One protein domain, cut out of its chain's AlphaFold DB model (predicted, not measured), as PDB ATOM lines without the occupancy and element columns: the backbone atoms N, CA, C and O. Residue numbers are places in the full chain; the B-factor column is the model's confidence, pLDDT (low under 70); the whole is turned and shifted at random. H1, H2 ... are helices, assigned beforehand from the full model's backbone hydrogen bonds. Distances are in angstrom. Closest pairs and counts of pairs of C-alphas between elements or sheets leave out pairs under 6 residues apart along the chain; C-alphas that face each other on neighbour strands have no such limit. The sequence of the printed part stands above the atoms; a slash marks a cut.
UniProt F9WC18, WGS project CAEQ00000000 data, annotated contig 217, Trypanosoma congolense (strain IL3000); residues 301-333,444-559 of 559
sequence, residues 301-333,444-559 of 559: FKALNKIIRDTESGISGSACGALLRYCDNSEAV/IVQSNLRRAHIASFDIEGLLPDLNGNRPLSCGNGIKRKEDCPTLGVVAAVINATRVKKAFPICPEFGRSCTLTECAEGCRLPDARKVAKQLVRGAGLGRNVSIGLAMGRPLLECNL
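Overview. This is residues 301 to 333 and 444 to 559 of the 559 residues of an uncharacterized protein of Trypanosoma congolense (strain IL3000) (UniProt F9WC18). What shape appears? The long helices H5 and H1 run along a rod, bridged by short H3 in a bundle. H2 lies alongside; H4 and loops make one end. What is printed? It is 149 residues with five named helices, H1 to H5 in order, all helix, compact with radius of gyration of the C-alphas 16.6 A, spanning 55 by 26 by 24 A.

Along the chain. Where is H5? Residues 525 to 551 span 38.8 A, ending at C-alpha 551 (128.425, 178.753, 101.867). And the others? H1, residues 301 to 326, spans 38.2 A from C-alpha 301 (118.157, 180.915, 107.118); H2 is 444 to 456, H3 487 to 496, H4 515 to 521.

Arrangement. What touches H3? H5 does, with residues 534 to 546 alone, closest C-alphas Ala 491 and Ala 538, 4.1 A. H1 does, with 312 to 320 alone, closest C-alphas Ser 316 and Leu 487, 5.1 A. Are backbones bonded? Every O i to N i+4 pair is within hydrogen-bond range in H2, H3, H4 and H5, and 20 of 22 in H1.

Size, cuts and confidence. Where is the cut? Residues 334 to 443 are not printed; C-alphas 333 and 444 are 45.0 A apart. Which links are long? H2 to H3 and H3 to H4. Where is pLDDT under 70? In 59 residues, among them 444 to 468.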
ATOM      1  N   PHE A 301     117.239 181.522 108.069       66.62
ATOM      2  CA  PHE A 301     118.157 180.915 107.118       66.62
ATOM      3  C   PHE A 301     117.848 179.434 106.867       66.62
ATOM      4  O   PHE A 301     118.312 178.861 105.882       66.62
ATOM      5  N   LYS A 302     117.012 178.804 107.701       67.56
ATOM      6  CA  LYS A 302     116.550 177.427 107.503       67.56
ATOM      7  C   LYS A 302     115.647 177.326 106.274       67.56
ATOM      8  O   LYS A 302     115.808 176.392 105.485       67.56
ATOM      9  N   ALA A 303     114.756 178.298 106.069       67.25
ATOM     10  CA  ALA A 303     113.982 178.423 104.838       67.25
ATOM     11  C   ALA A 303     114.890 178.629 103.616       67.25
ATOM     12  O   ALA A 303     114.716 177.951 102.603       67.25
ATOM     13  N   LEU A 304     115.907 179.488 103.726       63.56
ATOM     14  CA  LEU A 304     116.851 179.745 102.636       63.56
ATOM     15  C   LEU A 304     117.691 178.506 102.284       63.56
ATOM     16  O   LEU A 304     117.797 178.140 101.114       63.56
ATOM     17  N   ASN A 305     118.228 177.806 103.284       69.81
ATOM     18  CA  ASN A 305     119.001 176.579 103.095       69.81
ATOM     19  C   ASN A 305     118.130 175.463 102.484       69.81
ATOM     20  O   ASN A 305     118.578 174.725 101.606       69.81
ATOM     21  N   LYS A 306     116.847 175.394 102.870       77.19
ATOM     22  CA  LYS A 306     115.867 174.504 102.236       77.19
ATOM     23  C   LYS A 306     115.649 174.859 100.762       77.19
ATOM     24  O   LYS A 306     115.760 173.972  99.926       77.19
ATOM     25  N   ILE A 307     115.415 176.130 100.428       70.12
ATOM     26  CA  ILE A 307     115.235 176.584  99.035       70.12
ATOM     27  C   ILE A 307     116.467 176.250  98.190       70.12
ATOM     28  O   ILE A 307     116.333 175.738  97.078       70.12
ATOM     29  N   ILE A 308     117.664 176.506  98.717       69.19
ATOM     30  CA  ILE A 308     118.929 176.209  98.041       69.19
ATOM     31  C   ILE A 308     119.069 174.706  97.795       69.19
ATOM     32  O   ILE A 308     119.387 174.297  96.680       69.19
ATOM     33  N   ARG A 309     118.799 173.873  98.805       79.25
ATOM     34  CA  ARG A 309     118.895 172.414  98.696       79.25
ATOM     35  C   ARG A 309     117.849 171.830  97.745       79.25
ATOM     36  O   ARG A 309     118.192 170.982  96.926       79.25
ATOM     37  N   ASP A 310     116.607 172.298  97.822       77.06
ATOM     38  CA  ASP A 310     115.520 171.861  96.942       77.06
ATOM     39  C   ASP A 310     115.832 172.249  95.489       77.06
ATOM     40  O   ASP A 310     115.695 171.421  94.587       77.06
ATOM     41  N   THR A 311     116.355 173.461  95.270       72.75
ATOM     42  CA  THR A 311     116.786 173.941  93.947       72.75
ATOM     43  C   THR A 311     117.974 173.141  93.415       72.75
ATOM     44  O   THR A 311     117.944 172.709  92.264       72.75
ATOM     45  N   GLU A 312     118.999 172.883  94.236       76.50
ATOM     46  CA  GLU A 312     120.143 172.049  93.844       76.50
ATOM     47  C   GLU A 312     119.682 170.638  93.451       76.50
ATOM     48  O   GLU A 312     120.088 170.133  92.401       76.50
ATOM     49  N   SER A 313     118.798 170.022  94.246       80.56
ATOM     50  CA  SER A 313     118.264 168.685  93.956       80.56
ATOM     51  C   SER A 313     117.392 168.666  92.694       80.56
ATOM     52  O   SER A 313     117.471 167.732  91.900       80.56
ATOM     53  N   GLY A 314     116.613 169.724  92.449       73.31
ATOM     54  CA  GLY A 314     115.775 169.851  91.258       73.31
ATOM     55  C   GLY A 314     116.602 169.981  89.979       73.31
ATOM     56  O   GLY A 314     116.335 169.290  88.995       73.31
ATOM     57  N   ILE A 315     117.647 170.816  90.004       73.06
ATOM     58  CA  ILE A 315     118.558 170.989  88.862       73.06
ATOM     59  C   ILE A 315     119.327 169.689  88.604       73.06
ATOM     60  O   ILE A 315     119.385 169.216  87.468       73.06
ATOM     61  N   SER A 316     119.891 169.088  89.653       77.25
ATOM     62  CA  SER A 316     120.668 167.852  89.522       77.25
ATOM     63  C   SER A 316     119.817 166.668  89.052       77.25
ATOM     64  O   SER A 316     120.231 165.950  88.138       77.25
ATOM     65  N   GLY A 317     118.595 166.521  89.566       78.50
ATOM     66  CA  GLY A 317     117.642 165.511  89.109       78.50
ATOM     67  C   GLY A 317     117.205 165.706  87.653       78.50
ATOM     68  O   GLY A 317     117.096 164.730  86.908       78.50
ATOM     69  N   SER A 318     117.009 166.953  87.207       75.50
ATOM     70  CA  SER A 318     116.687 167.260  85.806       75.50
ATOM     71  C   SER A 318     117.828 166.863  84.862       75.50
ATOM     72  O   SER A 318     117.612 166.101  83.917       75.50
ATOM     73  N   ALA A 319     119.063 167.272  85.177       77.00
ATOM     74  CA  ALA A 319     120.252 166.931  84.396       77.00
ATOM     75  C   ALA A 319     120.486 165.410  84.326       77.00
ATOM     76  O   ALA A 319     120.738 164.854  83.255       77.00
ATOM     77  N   CYS A 320     120.337 164.720  85.458       84.50
ATOM     78  CA  CYS A 320     120.432 163.263  85.544       84.50
ATOM     79  C   CYS A 320     119.332 162.579  84.713       84.50
ATOM     80  O   CYS A 320     119.584 161.613  83.997       84.50
ATOM     81  N   GLY A 321     118.115 163.128  84.735       82.00
ATOM     82  CA  GLY A 321     117.000 162.660  83.923       82.00
ATOM     83  C   GLY A 321     117.194 162.826  82.423       82.00
ATOM     84  O   GLY A 321     116.804 161.932  81.675       82.00
ATOM     85  N   ALA A 322     117.809 163.925  81.989       80.19
ATOM     86  CA  ALA A 322     118.178 164.112  80.593       80.19
ATOM     87  C   ALA A 322     119.260 163.104  80.176       80.19
ATOM     88  O   ALA A 322     119.120 162.442  79.149       80.19
ATOM     89  N   LEU A 323     120.284 162.892  81.011       82.44
ATOM     90  CA  LEU A 323     121.344 161.915  80.742       82.44
ATOM     91  C   LEU A 323     120.803 160.478  80.613       82.44
ATOM     92  O   LEU A 323     121.202 159.751  79.702       82.44
ATOM     93  N   LEU A 324     119.845 160.088  81.461       86.69
ATOM     94  CA  LEU A 324     119.194 158.768  81.444       86.69
ATOM     95  C   LEU A 324     118.410 158.461  80.159       86.69
ATOM     96  O   LEU A 324     118.057 157.301  79.939       86.69
ATOM     97  N   ARG A 325     118.130 159.455  79.305       82.81
ATOM     98  CA  ARG A 325     117.552 159.206  77.972       82.81
ATOM     99  C   ARG A 325     118.583 158.650  76.992       82.81
ATOM    100  O   ARG A 325     118.233 157.833  76.148       82.81
ATOM    101  N   TYR A 326     119.851 159.024  77.153       81.88
ATOM    102  CA  TYR A 326     120.938 158.671  76.231       81.88
ATOM    103  C   TYR A 326     121.886 157.606  76.783       81.88
ATOM    104  O   TYR A 326     122.719 157.088  76.035       81.88
ATOM    105  N   CYS A 327     121.770 157.270  78.070       86.62
ATOM    106  CA  CYS A 327     122.586 156.253  78.713       86.62
ATOM    107  C   CYS A 327     121.757 155.085  79.262       86.62
ATOM    108  O   CYS A 327     120.605 155.245  79.670       86.62
ATOM    109  N   ASP A 328     122.339 153.891  79.282       88.38
ATOM    110  CA  ASP A 328     121.853 152.755  80.068       88.38
ATOM    111  C   ASP A 328     123.022 152.059  80.782       88.38
ATOM    112  O   ASP A 328     124.178 152.436  80.624       88.38
ATOM    113  N   ASN A 329     122.729 151.042  81.587       83.94
ATOM    114  CA  ASN A 329     123.755 150.259  82.283       83.94
ATOM    115  C   ASN A 329     124.174 148.993  81.505       83.94
ATOM    116  O   ASN A 329     124.761 148.086  82.089       83.94
ATOM    117  N   SER A 330     123.838 148.890  80.213       77.25
ATOM    118  CA  SER A 330     124.104 147.714  79.376       77.25
ATOM    119  C   SER A 330     125.246 147.995  78.402       77.25
ATOM    120  O   SER A 330     125.165 148.914  77.593       77.25
ATOM    121  N   GLU A 331     126.288 147.160  78.375       64.06
ATOM    122  CA  GLU A 331     127.310 147.260  77.315       64.06
ATOM    123  C   GLU A 331     126.779 146.826  75.930       64.06
ATOM    124  O   GLU A 331     127.390 147.155  74.911       64.06
ATOM    125  N   ALA A 332     125.639 146.128  75.869       59.09
ATOM    126  CA  ALA A 332     125.018 145.667  74.628       59.09
ATOM    127  C   ALA A 332     124.091 146.731  74.009       59.09
ATOM    128  O   ALA A 332     123.384 147.453  74.720       59.09
ATOM    129  N   VAL A 333     124.078 146.804  72.672       58.31
ATOM    130  CA  VAL A 333     123.091 147.567  71.891       58.31
ATOM    131  C   VAL A 333     121.800 146.754  71.853       58.31
ATOM    132  O   VAL A 333     121.796 145.631  71.361       58.31
ATOM    133  N   ILE A 444     117.089 186.866  93.750       45.53
ATOM    134  CA  ILE A 444     118.287 187.065  92.928       45.53
ATOM    135  C   ILE A 444     119.019 185.735  92.794       45.53
ATOM    136  O   ILE A 444     119.288 185.304  91.679       45.53
ATOM    137  N   VAL A 445     119.270 185.024  93.895       44.91
ATOM    138  CA  VAL A 445     119.879 183.686  93.871       44.91
ATOM    139  C   VAL A 445     118.995 182.716  93.088       44.91
ATOM    140  O   VAL A 445     119.498 181.995  92.234       44.91
ATOM    141  N   GLN A 446     117.677 182.741  93.288       47.06
ATOM    142  CA  GLN A 446     116.731 181.876  92.585       47.06
ATOM    143  C   GLN A 446     116.577 182.250  91.103       47.06
ATOM    144  O   GLN A 446     116.502 181.359  90.258       47.06
ATOM    145  N   SER A 447     116.571 183.538  90.749       45.75
ATOM    146  CA  SER A 447     116.538 183.989  89.350       45.75
ATOM    147  C   SER A 447     117.864 183.745  88.628       45.75
ATOM    148  O   SER A 447     117.852 183.432  87.438       45.75
ATOM    149  N   ASN A 448     118.995 183.804  89.331       44.12
ATOM    150  CA  ASN A 448     120.313 183.469  88.794       44.12
ATOM    151  C   ASN A 448     120.500 181.955  88.672       44.12
ATOM    152  O   ASN A 448     121.008 181.503  87.655       44.12
ATOM    153  N   LEU A 449     119.998 181.155  89.619       43.94
ATOM    154  CA  LEU A 449     119.923 179.694  89.493       43.94
ATOM    155  C   LEU A 449     118.991 179.280  88.348       43.94
ATOM    156  O   LEU A 449     119.333 178.378  87.592       43.94
ATOM    157  N   ARG A 450     117.854 179.965  88.153       47.72
ATOM    158  CA  ARG A 450     116.968 179.752  86.991       47.72
ATOM    159  C   ARG A 450     117.594 180.202  85.669       47.72
ATOM    160  O   ARG A 450     117.372 179.552  84.654       47.72
ATOM    161  N   ARG A 451     118.381 181.280  85.645       40.66
ATOM    162  CA  ARG A 451     119.135 181.685  84.445       40.66
ATOM    163  C   ARG A 451     120.276 180.711  84.148       40.66
ATOM    164  O   ARG A 451     120.396 180.256  83.016       40.66
ATOM    165  N   ALA A 452     121.017 180.278  85.167       37.28
ATOM    166  CA  ALA A 452     122.018 179.218  85.053       37.28
ATOM    167  C   ALA A 452     121.400 177.883  84.598       37.28
ATOM    168  O   ALA A 452     122.016 177.168  83.810       37.28
ATOM    169  N   HIS A 453     120.169 177.572  85.019       42.22
ATOM    170  CA  HIS A 453     119.386 176.424  84.545       42.22
ATOM    171  C   HIS A 453     119.123 176.476  83.030       42.22
ATOM    172  O   HIS A 453     119.179 175.438  82.380       42.22
ATOM    173  N   ILE A 454     118.894 177.660  82.450       34.94
ATOM    174  CA  ILE A 454     118.661 177.824  81.002       34.94
ATOM    175  C   ILE A 454     119.973 177.725  80.200       34.94
ATOM    176  O   ILE A 454     119.956 177.262  79.066       34.94
ATOM    177  N   ALA A 455     121.118 178.109  80.775       35.25
ATOM    178  CA  ALA A 455     122.396 178.110  80.052       35.25
ATOM    179  C   ALA A 455     123.269 176.861  80.216       35.25
ATOM    180  O   ALA A 455     124.100 176.599  79.351       35.25
ATOM    181  N   SER A 456     123.160 176.122  81.325       39.84
ATOM    182  CA  SER A 456     124.166 175.099  81.665       39.84
ATOM    183  C   SER A 456     123.768 173.656  81.357       39.84
ATOM    184  O   SER A 456     124.659 172.818  81.239       39.84
ATOM    185  N   PHE A 457     122.477 173.344  81.207       47.69
ATOM    186  CA  PHE A 457     122.025 171.947  81.157       47.69
ATOM    187  C   PHE A 457     120.809 171.691  80.253       47.69
ATOM    188  O   PHE A 457     120.055 170.749  80.495       47.69
ATOM    189  N   ASP A 458     120.643 172.450  79.166       46.44
ATOM    190  CA  ASP A 458     119.717 172.058  78.093       46.44
ATOM    191  C   ASP A 458     120.335 170.938  77.230       46.44
ATOM    192  O   ASP A 458     120.766 171.126  76.093       46.44
ATOM    193  N   ILE A 459     120.462 169.751  77.833       49.25
ATOM    194  CA  ILE A 459     120.920 168.528  77.158       49.25
ATOM    195  C   ILE A 459     119.886 168.085  76.106       49.25
ATOM    196  O   ILE A 459     120.261 167.447  75.123       49.25
ATOM    197  N   GLU A 460     118.608 168.452  76.278       43.47
ATOM    198  CA  GLU A 460     117.528 168.121  75.338       43.47
ATOM    199  C   GLU A 460     117.733 168.792  73.973       43.47
ATOM    200  O   GLU A 460     117.495 168.154  72.950       43.47
ATOM    201  N   GLY A 461     118.257 170.020  73.934       44.56
ATOM    202  CA  GLY A 461     118.624 170.688  72.678       44.56
ATOM    203  C   GLY A 461     119.909 170.165  72.013       44.56
ATOM    204  O   GLY A 461     120.157 170.453  70.842       44.56
ATOM    205  N   LEU A 462     120.741 169.408  72.736       44.34
ATOM    206  CA  LEU A 462     122.069 168.968  72.280       44.34
ATOM    207  C   LEU A 462     122.088 167.566  71.660       44.34
ATOM    208  O   LEU A 462     123.033 167.235  70.941       44.34
ATOM    209  N   LEU A 463     121.085 166.732  71.945       52.12
ATOM    210  CA  LEU A 463     121.048 165.327  71.535       52.12
ATOM    211  C   LEU A 463     119.623 164.945  71.074       52.12
ATOM    212  O   LEU A 463     118.698 164.983  71.875       52.12
ATOM    213  N   PRO A 464     119.394 164.551  69.813       53.50
ATOM    214  CA  PRO A 464     118.081 164.166  69.317       53.50
ATOM    215  C   PRO A 464     117.721 162.781  69.842       53.50
ATOM    216  O   PRO A 464     118.595 161.979  70.179       53.50
ATOM    217  N   ASP A 465     116.426 162.498  69.886       54.28
ATOM    218  CA  ASP A 465     115.893 161.225  70.357       54.28
ATOM    219  C   ASP A 465     116.320 160.086  69.407       54.28
ATOM    220  O   ASP A 465     115.805 159.921  68.298       54.28
ATOM    221  N   LEU A 466     117.345 159.328  69.803       56.25
ATOM    222  CA  LEU A 466     117.905 158.229  69.017       56.25
ATOM    223  C   LEU A 466     117.039 156.981  69.218       56.25
ATOM    224  O   LEU A 466     117.368 156.180  70.084       56.25
ATOM    225  N   ASN A 467     115.951 156.825  68.447       56.53
ATOM    226  CA  ASN A 467     115.084 155.632  68.289       56.53
ATOM    227  C   ASN A 467     115.505 154.362  69.081       56.53
ATOM    228  O   ASN A 467     115.939 153.363  68.508       56.53
ATOM    229  N   GLY A 468     115.398 154.389  70.415       62.75
ATOM    230  CA  GLY A 468     115.736 153.278  71.318       62.75
ATOM    231  C   GLY A 468     117.223 152.905  71.480       62.75
ATOM    232  O   GLY A 468     117.531 152.077  72.340       62.75
ATOM    233  N   ASN A 469     118.155 153.499  70.730       72.19
ATOM    234  CA  ASN A 469     119.584 153.191  70.819       72.19
ATOM    235  C   ASN A 469     120.306 154.205  71.709       72.19
ATOM    236  O   ASN A 469     120.537 155.345  71.318       72.19
ATOM    237  N   ARG A 470     120.708 153.760  72.904       83.44
ATOM    238  CA  ARG A 470     121.432 154.570  73.892       83.44
ATOM    239  C   ARG A 470     122.946 154.449  73.675       83.44
ATOM    240  O   ARG A 470     123.503 153.377  73.948       83.44
ATOM    241  N   PRO A 471     123.626 155.497  73.171       82.31
ATOM    242  CA  PRO A 471     125.044 155.421  72.823       82.31
ATOM    243  C   PRO A 471     125.987 155.424  74.032       82.31
ATOM    244  O   PRO A 471     127.173 155.110  73.891       82.31
ATOM    245  N   LEU A 472     125.477 155.761  75.218       88.62
ATOM    246  CA  LEU A 472     126.265 155.907  76.435       88.62
ATOM    247  C   LEU A 472     125.988 154.775  77.433       88.62
ATOM    248  O   LEU A 472     124.867 154.289  77.565       88.62
ATOM    249  N   SER A 473     127.020 154.390  78.173       90.81
ATOM    250  CA  SER A 473     126.913 153.632  79.413       90.81
ATOM    251  C   SER A 473     126.861 154.625  80.573       90.81
ATOM    252  O   SER A 473     127.796 155.417  80.730       90.81
ATOM    253  N   CYS A 474     125.794 154.597  81.374       91.50
ATOM    254  CA  CYS A 474     125.606 155.529  82.483       91.50
ATOM    255  C   CYS A 474     126.748 155.409  83.500       91.50
ATOM    256  O   CYS A 474     127.091 154.315  83.952       91.50
ATOM    257  N   GLY A 475     127.322 156.548  83.888       87.81
ATOM    258  CA  GLY A 475     128.301 156.599  84.966       87.81
ATOM    259  C   GLY A 475     127.677 156.269  86.321       87.81
ATOM    260  O   GLY A 475     126.513 156.573  86.575       87.81
ATOM    261  N   ASN A 476     128.459 155.647  87.207       89.06
ATOM    262  CA  ASN A 476     128.064 155.296  88.580       89.06
ATOM    263  C   ASN A 476     126.767 154.469  88.709       89.06
ATOM    264  O   ASN A 476     126.174 154.425  89.783       89.06
ATOM    265  N   GLY A 477     126.331 153.792  87.641       88.12
ATOM    266  CA  GLY A 477     125.197 152.871  87.696       88.12
ATOM    267  C   GLY A 477     123.844 153.535  87.960       88.12
ATOM    268  O   GLY A 477     122.942 152.860  88.462       88.12
ATOM    269  N   ILE A 478     123.694 154.830  87.659       90.81
ATOM    270  CA  ILE A 478     122.430 155.546  87.869       90.81
ATOM    271  C   ILE A 478     121.284 154.876  87.099       90.81
ATOM    272  O   ILE A 478     121.461 154.371  85.985       90.81
ATOM    273  N   LYS A 479     120.098 154.836  87.707       89.94
ATOM    274  CA  LYS A 479     118.891 154.237  87.114       89.94
ATOM    275  C   LYS A 479     117.728 155.212  87.085       89.94
ATOM    276  O   LYS A 479     116.847 155.075  86.238       89.94
ATOM    277  N   ARG A 480     117.696 156.159  88.020       90.62
ATOM    278  CA  ARG A 480     116.604 157.115  88.184       90.62
ATOM    279  C   ARG A 480     117.141 158.517  88.433       90.62
ATOM    280  O   ARG A 480     118.304 158.700  88.782       90.62
ATOM    281  N   LYS A 481     116.273 159.513  88.256       87.94
ATOM    282  CA  LYS A 481     116.625 160.931  88.417       87.94
ATOM    283  C   LYS A 481     117.043 161.250  89.853       87.94
ATOM    284  O   LYS A 481     117.910 162.088  90.069       87.94
ATOM    285  N   GLU A 482     116.457 160.549  90.821       90.06
ATOM    286  CA  GLU A 482     116.684 160.754  92.255       90.06
ATOM    287  C   GLU A 482     118.052 160.234  92.723       90.06
ATOM    288  O   GLU A 482     118.499 160.584  93.812       90.06
ATOM    289  N   ASP A 483     118.749 159.444  91.896       89.44
ATOM    290  CA  ASP A 483     120.095 158.945  92.205       89.44
ATOM    291  C   ASP A 483     121.157 160.074  92.144       89.44
ATOM    292  O   ASP A 483     122.310 159.879  92.529       89.44
ATOM    293  N   CYS A 484     120.764 161.276  91.699       88.31
ATOM    294  CA  CYS A 484     121.598 162.469  91.580       88.31
ATOM    295  C   CYS A 484     121.099 163.607  92.502       88.31
ATOM    296  O   CYS A 484     120.460 164.536  92.015       88.31
ATOM    297  N   PRO A 485     121.379 163.575  93.822       85.81
ATOM    298  CA  PRO A 485     120.833 164.550  94.774       85.81
ATOM    299  C   PRO A 485     121.553 165.909  94.784       85.81
ATOM    300  O   PRO A 485     121.048 166.859  95.382       85.81
ATOM    301  N   THR A 486     122.751 165.998  94.197       84.00
ATOM    302  CA  THR A 486     123.567 167.220  94.168       84.00
ATOM    303  C   THR A 486     124.246 167.403  92.816       84.00
ATOM    304  O   THR A 486     124.472 166.441  92.073       84.00
ATOM    305  N   LEU A 487     124.638 168.641  92.507       74.38
ATOM    306  CA  LEU A 487     125.378 168.950  91.276       74.38
ATOM    307  C   LEU A 487     126.751 168.260  91.243       74.38
ATOM    308  O   LEU A 487     127.214 167.848  90.179       74.38
ATOM    309  N   GLY A 488     127.373 168.060  92.410       74.12
ATOM    310  CA  GLY A 488     128.609 167.289  92.539       74.12
ATOM    311  C   GLY A 488     128.443 165.820  92.138       74.12
ATOM    312  O   GLY A 488     129.325 165.263  91.483       74.12
ATOM    313  N   VAL A 489     127.301 165.201  92.462       86.31
ATOM    314  CA  VAL A 489     126.998 163.819  92.050       86.31
ATOM    315  C   VAL A 489     126.787 163.749  90.539       86.31
ATOM    316  O   VAL A 489     127.365 162.878  89.895       86.31
ATOM    317  N   VAL A 490     126.047 164.695  89.949       84.81
ATOM    318  CA  VAL A 490     125.859 164.770  88.485       84.81
ATOM    319  C   VAL A 490     127.196 164.896  87.762       84.81
ATOM    320  O   VAL A 490     127.446 164.183  86.794       84.81
ATOM    321  N   ALA A 491     128.091 165.750  88.257       77.00
ATOM    322  CA  ALA A 491     129.422 165.894  87.685       77.00
ATOM    323  C   ALA A 491     130.227 164.585  87.736       77.00
ATOM    324  O   ALA A 491     130.879 164.210  86.759       77.00
ATOM    325  N   ALA A 492     130.159 163.864  88.859       84.00
ATOM    326  CA  ALA A 492     130.799 162.561  89.001       84.00
ATOM    327  C   ALA A 492     130.207 161.522  88.036       84.00
ATOM    328  O   ALA A 492     130.953 160.757  87.429       84.00
ATOM    329  N   VAL A 493     128.884 161.525  87.853       89.62
ATOM    330  CA  VAL A 493     128.184 160.665  86.891       89.62
ATOM    331  C   VAL A 493     128.630 160.969  85.462       89.62
ATOM    332  O   VAL A 493     128.969 160.042  84.733       89.62
ATOM    333  N   ILE A 494     128.680 162.240  85.051       86.06
ATOM    334  CA  ILE A 494     129.113 162.627  83.697       86.06
ATOM    335  C   ILE A 494     130.561 162.189  83.449       86.06
ATOM    336  O   ILE A 494     130.841 161.576  82.423       86.06
ATOM    337  N   ASN A 495     131.463 162.401  84.410       84.56
ATOM    338  CA  ASN A 495     132.856 161.957  84.287       84.56
ATOM    339  C   ASN A 495     132.994 160.427  84.224       84.56
ATOM    340  O   ASN A 495     133.880 159.912  83.546       84.56
ATOM    341  N   ALA A 496     132.118 159.692  84.912       90.88
ATOM    342  CA  ALA A 496     132.089 158.231  84.879       90.88
ATOM    343  C   ALA A 496     131.332 157.659  83.664       90.88
ATOM    344  O   ALA A 496     131.400 156.454  83.418       90.88
ATOM    345  N   THR A 497     130.610 158.492  82.908       90.25
ATOM    346  CA  THR A 497     129.832 158.070  81.740       90.25
ATOM    347  C   THR A 497     130.769 157.758  80.577       90.25
ATOM    348  O   THR A 497     131.728 158.486  80.297       90.25
ATOM    349  N   ARG A 498     130.500 156.643  79.894       91.94
ATOM    350  CA  ARG A 498     131.343 156.123  78.812       91.94
ATOM    351  C   ARG A 498     130.557 155.990  77.524       91.94
ATOM    352  O   ARG A 498     129.387 155.633  77.545       91.94
ATOM    353  N   VAL A 499     131.210 156.209  76.395       89.25
ATOM    354  CA  VAL A 499     130.669 155.867  75.080       89.25
ATOM    355  C   VAL A 499     130.820 154.359  74.873       89.25
ATOM    356  O   VAL A 499     131.889 153.797  75.134       89.25
ATOM    357  N   LYS A 500     129.756 153.677  74.439       89.19
ATOM    358  CA  LYS A 500     129.790 152.221  74.232       89.19
ATOM    359  C   LYS A 500     130.691 151.848  73.049       89.19
ATOM    360  O   LYS A 500     130.705 152.527  72.027       89.19
ATOM    361  N   LYS A 501     131.359 150.692  73.154       86.50
ATOM    362  CA  LYS A 501     132.267 150.121  72.130       86.50
ATOM    363  C   LYS A 501     131.623 149.949  70.750       86.50
ATOM    364  O   LYS A 501     132.324 149.971  69.744       86.50
ATOM    365  N   ALA A 502     130.305 149.749  70.715       81.56
ATOM    366  CA  ALA A 502     129.543 149.525  69.491       81.56
ATOM    367  C   ALA A 502     129.468 150.762  68.580       81.56
ATOM    368  O   ALA A 502     129.176 150.625  67.395       81.56
ATOM    369  N   PHE A 503     129.743 151.956  69.112       81.19
ATOM    370  CA  PHE A 503     129.722 153.190  68.338       81.19
ATOM    371  C   PHE A 503     131.154 153.595  67.956       81.19
ATOM    372  O   PHE A 503     132.002 153.735  68.839       81.19
ATOM    373  N   PRO A 504     131.447 153.847  66.665       82.31
ATOM    374  CA  PRO A 504     132.781 154.227  66.187       82.31
ATOM    375  C   PRO A 504     133.125 155.703  66.483       82.31
ATOM    376  O   PRO A 504     133.677 156.413  65.646       82.31
ATOM    377  N   ILE A 505     132.773 156.183  67.676       86.19
ATOM    378  CA  ILE A 505     132.932 157.575  68.117       86.19
ATOM    379  C   ILE A 505     134.296 157.784  68.793       86.19
ATOM    380  O   ILE A 505     134.937 158.822  68.603       86.19
ATOM    381  N   CYS A 506     134.749 156.786  69.554       88.19
ATOM    382  CA  CYS A 506     135.982 156.843  70.331       88.19
ATOM    383  C   CYS A 506     137.253 156.903  69.458       88.19
ATOM    384  O   CYS A 506     137.226 156.491  68.291       88.19
ATOM    385  N   PRO A 507     138.383 157.392  70.014       86.88
ATOM    386  CA  PRO A 507     139.649 157.510  69.283       86.88
ATOM    387  C   PRO A 507     140.132 156.162  68.728       86.88
ATOM    388  O   PRO A 507     140.579 156.071  67.583       86.88
ATOM    389  N   GLU A 508     139.979 155.102  69.523       88.12
ATOM    390  CA  GLU A 508     140.319 153.732  69.154       88.12
ATOM    391  C   GLU A 508     139.066 152.948  68.740       88.12
ATOM    392  O   GLU A 508     138.051 152.946  69.441       88.12
ATOM    393  N   PHE A 509     139.131 152.256  67.597       82.31
ATOM    394  CA  PHE A 509     138.017 151.430  67.120       82.31
ATOM    395  C   PHE A 509     137.723 150.283  68.095       82.31
ATOM    396  O   PHE A 509     138.628 149.564  68.514       82.31
ATOM    397  N   GLY A 510     136.443 150.095  68.426       82.62
ATOM    398  CA  GLY A 510     135.978 148.982  69.257       82.62
ATOM    399  C   GLY A 510     136.295 149.105  70.751       82.62
ATOM    400  O   GLY A 510     135.997 148.177  71.505       82.62
ATOM    401  N   ARG A 511     136.865 150.230  71.213       87.94
ATOM    402  CA  ARG A 511     137.048 150.517  72.645       87.94
ATOM    403  C   ARG A 511     136.037 151.547  73.139       87.94
ATOM    404  O   ARG A 511     135.681 152.481  72.431       87.94
ATOM    405  N   SER A 512     135.575 151.359  74.374       89.62
ATOM    406  CA  SER A 512     134.783 152.359  75.089       89.62
ATOM    407  C   SER A 512     135.722 153.437  75.596       89.62
ATOM    408  O   SER A 512     136.752 153.096  76.179       89.62
ATOM    409  N   CYS A 513     135.330 154.692  75.457       90.88
ATOM    410  CA  CYS A 513     136.063 155.837  75.978       90.88
ATOM    411  C   CYS A 513     135.186 156.621  76.952       90.88
ATOM    412  O   CYS A 513     133.955 156.594  76.863       90.88
ATOM    413  N   THR A 514     135.806 157.300  77.908       92.75
ATOM    414  CA  THR A 514     135.095 158.224  78.806       92.75
ATOM    415  C   THR A 514     134.636 159.472  78.048       92.75
ATOM    416  O   THR A 514     135.199 159.822  77.009       92.75
ATOM    417  N   LEU A 515     133.619 160.183  78.551       88.38
ATOM    418  CA  LEU A 515     133.238 161.479  77.967       88.38
ATOM    419  C   LEU A 515     134.397 162.490  77.996       88.38
ATOM    420  O   LEU A 515     134.516 163.300  77.081       88.38
ATOM    421  N   THR A 516     135.286 162.403  78.987       88.75
ATOM    422  CA  THR A 516     136.518 163.202  79.069       88.75
ATOM    423  C   THR A 516     137.501 162.875  77.947       88.75
ATOM    424  O   THR A 516     137.932 163.782  77.244       88.75
ATOM    425  N   GLU A 517     137.780 161.594  77.690       91.12
ATOM    426  CA  GLU A 517     138.608 161.179  76.543       91.12
ATOM    427  C   GLU A 517     137.964 161.587  75.211       91.12
ATOM    428  O   GLU A 517     138.638 162.006  74.268       91.12
ATOM    429  N   CYS A 518     136.633 161.496  75.132       89.19
ATOM    430  CA  CYS A 518     135.897 161.887  73.942       89.19
ATOM    431  C   CYS A 518     135.977 163.395  73.676       89.19
ATOM    432  O   CYS A 518     136.143 163.804  72.526       89.19
ATOM    433  N   ALA A 519     135.918 164.225  74.718       87.06
ATOM    434  CA  ALA A 519     136.045 165.675  74.603       87.06
ATOM    435  C   ALA A 519     137.394 166.112  74.001       87.06
ATOM    436  O   ALA A 519     137.455 167.130  73.307       87.06
ATOM    437  N   GLU A 520     138.458 165.341  74.233       91.44
ATOM    438  CA  GLU A 520     139.800 165.616  73.711       91.44
ATOM    439  C   GLU A 520     140.012 165.030  72.309       91.44
ATOM    440  O   GLU A 520     140.547 165.707  71.426       91.44
ATOM    441  N   GLY A 521     139.567 163.789  72.081       88.69
ATOM    442  CA  GLY A 521     140.031 162.986  70.947       88.69
ATOM    443  C   GLY A 521     138.968 162.284  70.104       88.69
ATOM    444  O   GLY A 521     139.345 161.526  69.211       88.69
ATOM    445  N   CYS A 522     137.663 162.488  70.330       88.94
ATOM    446  CA  CYS A 522     136.639 161.759  69.566       88.94
ATOM    447  C   CYS A 522     136.738 161.995  68.057       88.94
ATOM    448  O   CYS A 522     137.011 163.110  67.611       88.94
ATOM    449  N   ARG A 523     136.499 160.944  67.266       86.25
ATOM    450  CA  ARG A 523     136.623 160.982  65.800       86.25
ATOM    451  C   ARG A 523     135.574 161.854  65.132       86.25
ATOM    452  O   ARG A 523     135.884 162.560  64.179       86.25
ATOM    453  N   LEU A 524     134.347 161.796  65.639       83.81
ATOM    454  CA  LEU A 524     133.245 162.621  65.165       83.81
ATOM    455  C   LEU A 524     133.357 164.026  65.780       83.81
ATOM    456  O   LEU A 524     133.354 164.141  67.012       83.81
ATOM    457  N   PRO A 525     133.453 165.089  64.959       79.69
ATOM    458  CA  PRO A 525     133.665 166.448  65.451       79.69
ATOM    459  C   PRO A 525     132.516 166.931  66.339       79.69
ATOM    460  O   PRO A 525     132.780 167.530  67.382       79.69
ATOM    461  N   ASP A 526     131.259 166.610  66.015       75.38
ATOM    462  CA  ASP A 526     130.147 167.060  66.861       75.38
ATOM    463  C   ASP A 526     130.015 166.217  68.135       75.38
ATOM    464  O   ASP A 526     129.691 166.759  69.186       75.38
ATOM    465  N   ALA A 527     130.388 164.930  68.108       77.50
ATOM    466  CA  ALA A 527     130.449 164.113  69.324       77.50
ATOM    467  C   ALA A 527     131.513 164.657  70.290       77.50
ATOM    468  O   ALA A 527     131.269 164.770  71.489       77.50
ATOM    469  N   ARG A 528     132.666 165.080  69.752       82.19
ATOM    470  CA  ARG A 528     133.703 165.790  70.507       82.19
ATOM    471  C   ARG A 528     133.172 167.109  71.075       82.19
ATOM    472  O   ARG A 528     133.419 167.406  72.242       82.19
ATOM    473  N   LYS A 529     132.423 167.889  70.287       74.44
ATOM    474  CA  LYS A 529     131.817 169.161  70.720       74.44
ATOM    475  C   LYS A 529     130.828 168.960  71.874       74.44
ATOM    476  O   LYS A 529     130.947 169.649  72.884       74.44
ATOM    477  N   VAL A 530     129.916 167.993  71.757       75.25
ATOM    478  CA  VAL A 530     128.932 167.664  72.801       75.25
ATOM    479  C   VAL A 530     129.623 167.122  74.051       75.25
ATOM    480  O   VAL A 530     129.349 167.594  75.152       75.25
ATOM    481  N   ALA A 531     130.577 166.196  73.905       76.31
ATOM    482  CA  ALA A 531     131.355 165.679  75.030       76.31
ATOM    483  C   ALA A 531     132.106 166.802  75.761       76.31
ATOM    484  O   ALA A 531     132.081 166.871  76.988       76.31
ATOM    485  N   LYS A 532     132.698 167.746  75.019       75.19
ATOM    486  CA  LYS A 532     133.371 168.921  75.586       75.19
ATOM    487  C   LYS A 532     132.408 169.832  76.349       75.19
ATOM    488  O   LYS A 532     132.769 170.324  77.415       75.19
ATOM    489  N   GLN A 533     131.190 170.038  75.848       69.44
ATOM    490  CA  GLN A 533     130.158 170.806  76.552       69.44
ATOM    491  C   GLN A 533     129.676 170.096  77.823       69.44
ATOM    492  O   GLN A 533     129.609 170.733  78.870       69.44
ATOM    493  N   LEU A 534     129.427 168.784  77.768       72.50
ATOM    494  CA  LEU A 534     129.016 167.987  78.929       72.50
ATOM    495  C   LEU A 534     130.090 167.967  80.022       72.50
ATOM    496  O   LEU A 534     129.783 168.197  81.188       72.50
ATOM    497  N   VAL A 535     131.355 167.746  79.654       73.00
ATOM    498  CA  VAL A 535     132.488 167.756  80.595       73.00
ATOM    499  C   VAL A 535     132.683 169.147  81.203       73.00
ATOM    500  O   VAL A 535     132.905 169.268  82.407       73.00
ATOM    501  N   ARG A 536     132.533 170.216  80.410       67.00
ATOM    502  CA  ARG A 536     132.585 171.599  80.910       67.00
ATOM    503  C   ARG A 536     131.435 171.898  81.878       67.00
ATOM    504  O   ARG A 536     131.679 172.462  82.943       67.00
ATOM    505  N   GLY A 537     130.213 171.478  81.550       62.81
ATOM    506  CA  GLY A 537     129.041 171.605  82.422       62.81
ATOM    507  C   GLY A 537     129.187 170.815  83.725       62.81
ATOM    508  O   GLY A 537     128.882 171.331  84.798       62.81
ATOM    509  N   ALA A 538     129.744 169.602  83.666       68.12
ATOM    510  CA  ALA A 538     130.089 168.805  84.842       68.12
ATOM    511  C   ALA A 538     131.138 169.501  85.724       68.12
ATOM    512  O   ALA A 538     130.982 169.550  86.944       68.12
ATOM    513  N   GLY A 539     132.177 170.086  85.119       58.31
ATOM    514  CA  GLY A 539     133.165 170.901  85.828       58.31
ATOM    515  C   GLY A 539     132.515 172.061  86.584       58.31
ATOM    516  O   GLY A 539     132.723 172.200  87.789       58.31
ATOM    517  N   LEU A 540     131.649 172.824  85.911       59.47
ATOM    518  CA  LEU A 540     130.893 173.916  86.528       59.47
ATOM    519  C   LEU A 540     129.990 173.425  87.669       59.47
ATOM    520  O   LEU A 540     130.003 173.991  88.757       59.47
ATOM    521  N   GLY A 541     129.229 172.351  87.447       59.94
ATOM    522  CA  GLY A 541     128.331 171.784  88.454       59.94
ATOM    523  C   GLY A 541     129.076 171.327  89.709       59.94
ATOM    524  O   GLY A 541     128.643 171.613  90.828       59.94
ATOM    525  N   ARG A 542     130.243 170.692  89.545       65.06
ATOM    526  CA  ARG A 542     131.121 170.319  90.663       65.06
ATOM    527  C   ARG A 542     131.564 171.546  91.453       65.06
ATOM    528  O   ARG A 542     131.510 171.533  92.680       65.06
ATOM    529  N   ASN A 543     131.969 172.596  90.754       53.59
ATOM    530  CA  ASN A 543     132.441 173.832  91.356       53.59
ATOM    531  C   ASN A 543     131.349 174.563  92.140       53.59
ATOM    532  O   ASN A 543     131.572 174.968  93.278       53.59
ATOM    533  N   VAL A 544     130.149 174.664  91.563       60.47
ATOM    534  CA  VAL A 544     128.974 175.236  92.230       60.47
ATOM    535  C   VAL A 544     128.614 174.428  93.477       60.47
ATOM    536  O   VAL A 544     128.342 175.013  94.520       60.47
ATOM    537  N   SER A 545     128.671 173.094  93.413       64.12
ATOM    538  CA  SER A 545     128.400 172.233  94.574       64.12
ATOM    539  C   SER A 545     129.424 172.434  95.702       64.12
ATOM    540  O   SER A 545     129.049 172.487  96.871       64.12
ATOM    541  N   ILE A 546     130.705 172.627  95.365       61.69
ATOM    542  CA  ILE A 546     131.752 172.978  96.341       61.69
ATOM    543  C   ILE A 546     131.476 174.357  96.956       61.69
ATOM    544  O   ILE A 546     131.519 174.495  98.176       61.69
ATOM    545  N   GLY A 547     131.138 175.357  96.135       53.44
ATOM    546  CA  GLY A 547     130.779 176.696  96.606       53.44
ATOM    547  C   GLY A 547     129.571 176.689  97.546       53.44
ATOM    548  O   GLY A 547     129.603 177.302  98.609       53.44
ATOM    549  N   LEU A 548     128.535 175.919  97.209       61.75
ATOM    550  CA  LEU A 548     127.367 175.707  98.063       61.75
ATOM    551  C   LEU A 548     127.740 175.027  99.385       61.75
ATOM    552  O   LEU A 548     127.265 175.443 100.438       61.75
ATOM    553  N   ALA A 549     128.612 174.018  99.356       62.84
ATOM    554  CA  ALA A 549     129.089 173.353 100.567       62.84
ATOM    555  C   ALA A 549     129.898 174.296 101.477       62.84
ATOM    556  O   ALA A 549     129.798 174.185 102.697       62.84
ATOM    557  N   MET A 550     130.649 175.239 100.899       54.88
ATOM    558  CA  MET A 550     131.380 176.274 101.641       54.88
ATOM    559  C   MET A 550     130.467 177.389 102.171       54.88
ATOM    560  O   MET A 550     130.736 177.935 103.234       54.88
ATOM    561  N   GLY A 551     129.383 177.719 101.461       55.53
ATOM    562  CA  GLY A 551     128.425 178.753 101.867       55.53
ATOM    563  C   GLY A 551     127.394 178.293 102.902       55.53
ATOM    564  O   GLY A 551     126.904 179.109 103.675       55.53
ATOM    565  N   ARG A 552     127.066 176.995 102.964       65.31
ATOM    566  CA  ARG A 552     126.071 176.460 103.915       65.31
ATOM    567  C   ARG A 552     126.365 176.769 105.394       65.31
ATOM    568  O   ARG A 552     125.424 177.178 106.061       65.31
ATOM    569  N   PRO A 553     127.605 176.658 105.908       56.66
ATOM    570  CA  PRO A 553     127.924 177.054 107.285       56.66
ATOM    571  C   PRO A 553     127.589 178.526 107.581       56.66
ATOM    572  O   PRO A 553     126.986 178.835 108.609       56.66
ATOM    573  N   LEU A 554     127.867 179.425 106.625       52.31
ATOM    574  CA  LEU A 554     127.541 180.856 106.727       52.31
ATOM    575  C   LEU A 554     126.026 181.090 106.793       52.31
ATOM    576  O   LEU A 554     125.551 181.981 107.491       52.31
ATOM    577  N   LEU A 555     125.265 180.259 106.079       55.28
ATOM    578  CA  LEU A 555     123.804 180.266 106.054       55.28
ATOM    579  C   LEU A 555     123.178 179.517 107.236       55.28
ATOM    580  O   LEU A 555     121.965 179.450 107.326       55.28
ATOM    581  N   GLU A 556     123.941 178.922 108.144       59.88
ATOM    582  CA  GLU A 556     123.379 178.246 109.321       59.88
ATOM    583  C   GLU A 556     123.533 179.095 110.594       59.88
ATOM    584  O   GLU A 556     123.296 178.598 111.695       59.88
ATOM    585  N   CYS A 557     123.923 180.374 110.453       59.28
ATOM    586  CA  CYS A 557     124.438 181.207 111.548       59.28
ATOM    587  C   CYS A 557     125.548 180.487 112.338       59.28
ATOM    588  O   CYS A 557     125.678 180.685 113.542       59.28
ATOM    589  N   ASN A 558     126.297 179.602 111.677       51.97
ATOM    590  CA  ASN A 558     127.163 178.604 112.299       51.97
ATOM    591  C   ASN A 558     128.565 178.738 111.683       51.97
ATOM    592  O   ASN A 558     129.033 177.843 110.972       51.97
ATOM    593  N   LEU A 559     129.135 179.936 111.865       44.28
ATOM    594  CA  LEU A 559     130.369 180.413 111.236       44.28
ATOM    595  C   LEU A 559     131.610 179.672 111.747       44.28
ATOM    596  O   LEU A 559     131.755 179.522 112.977       44.28
TER     597      LEU A 559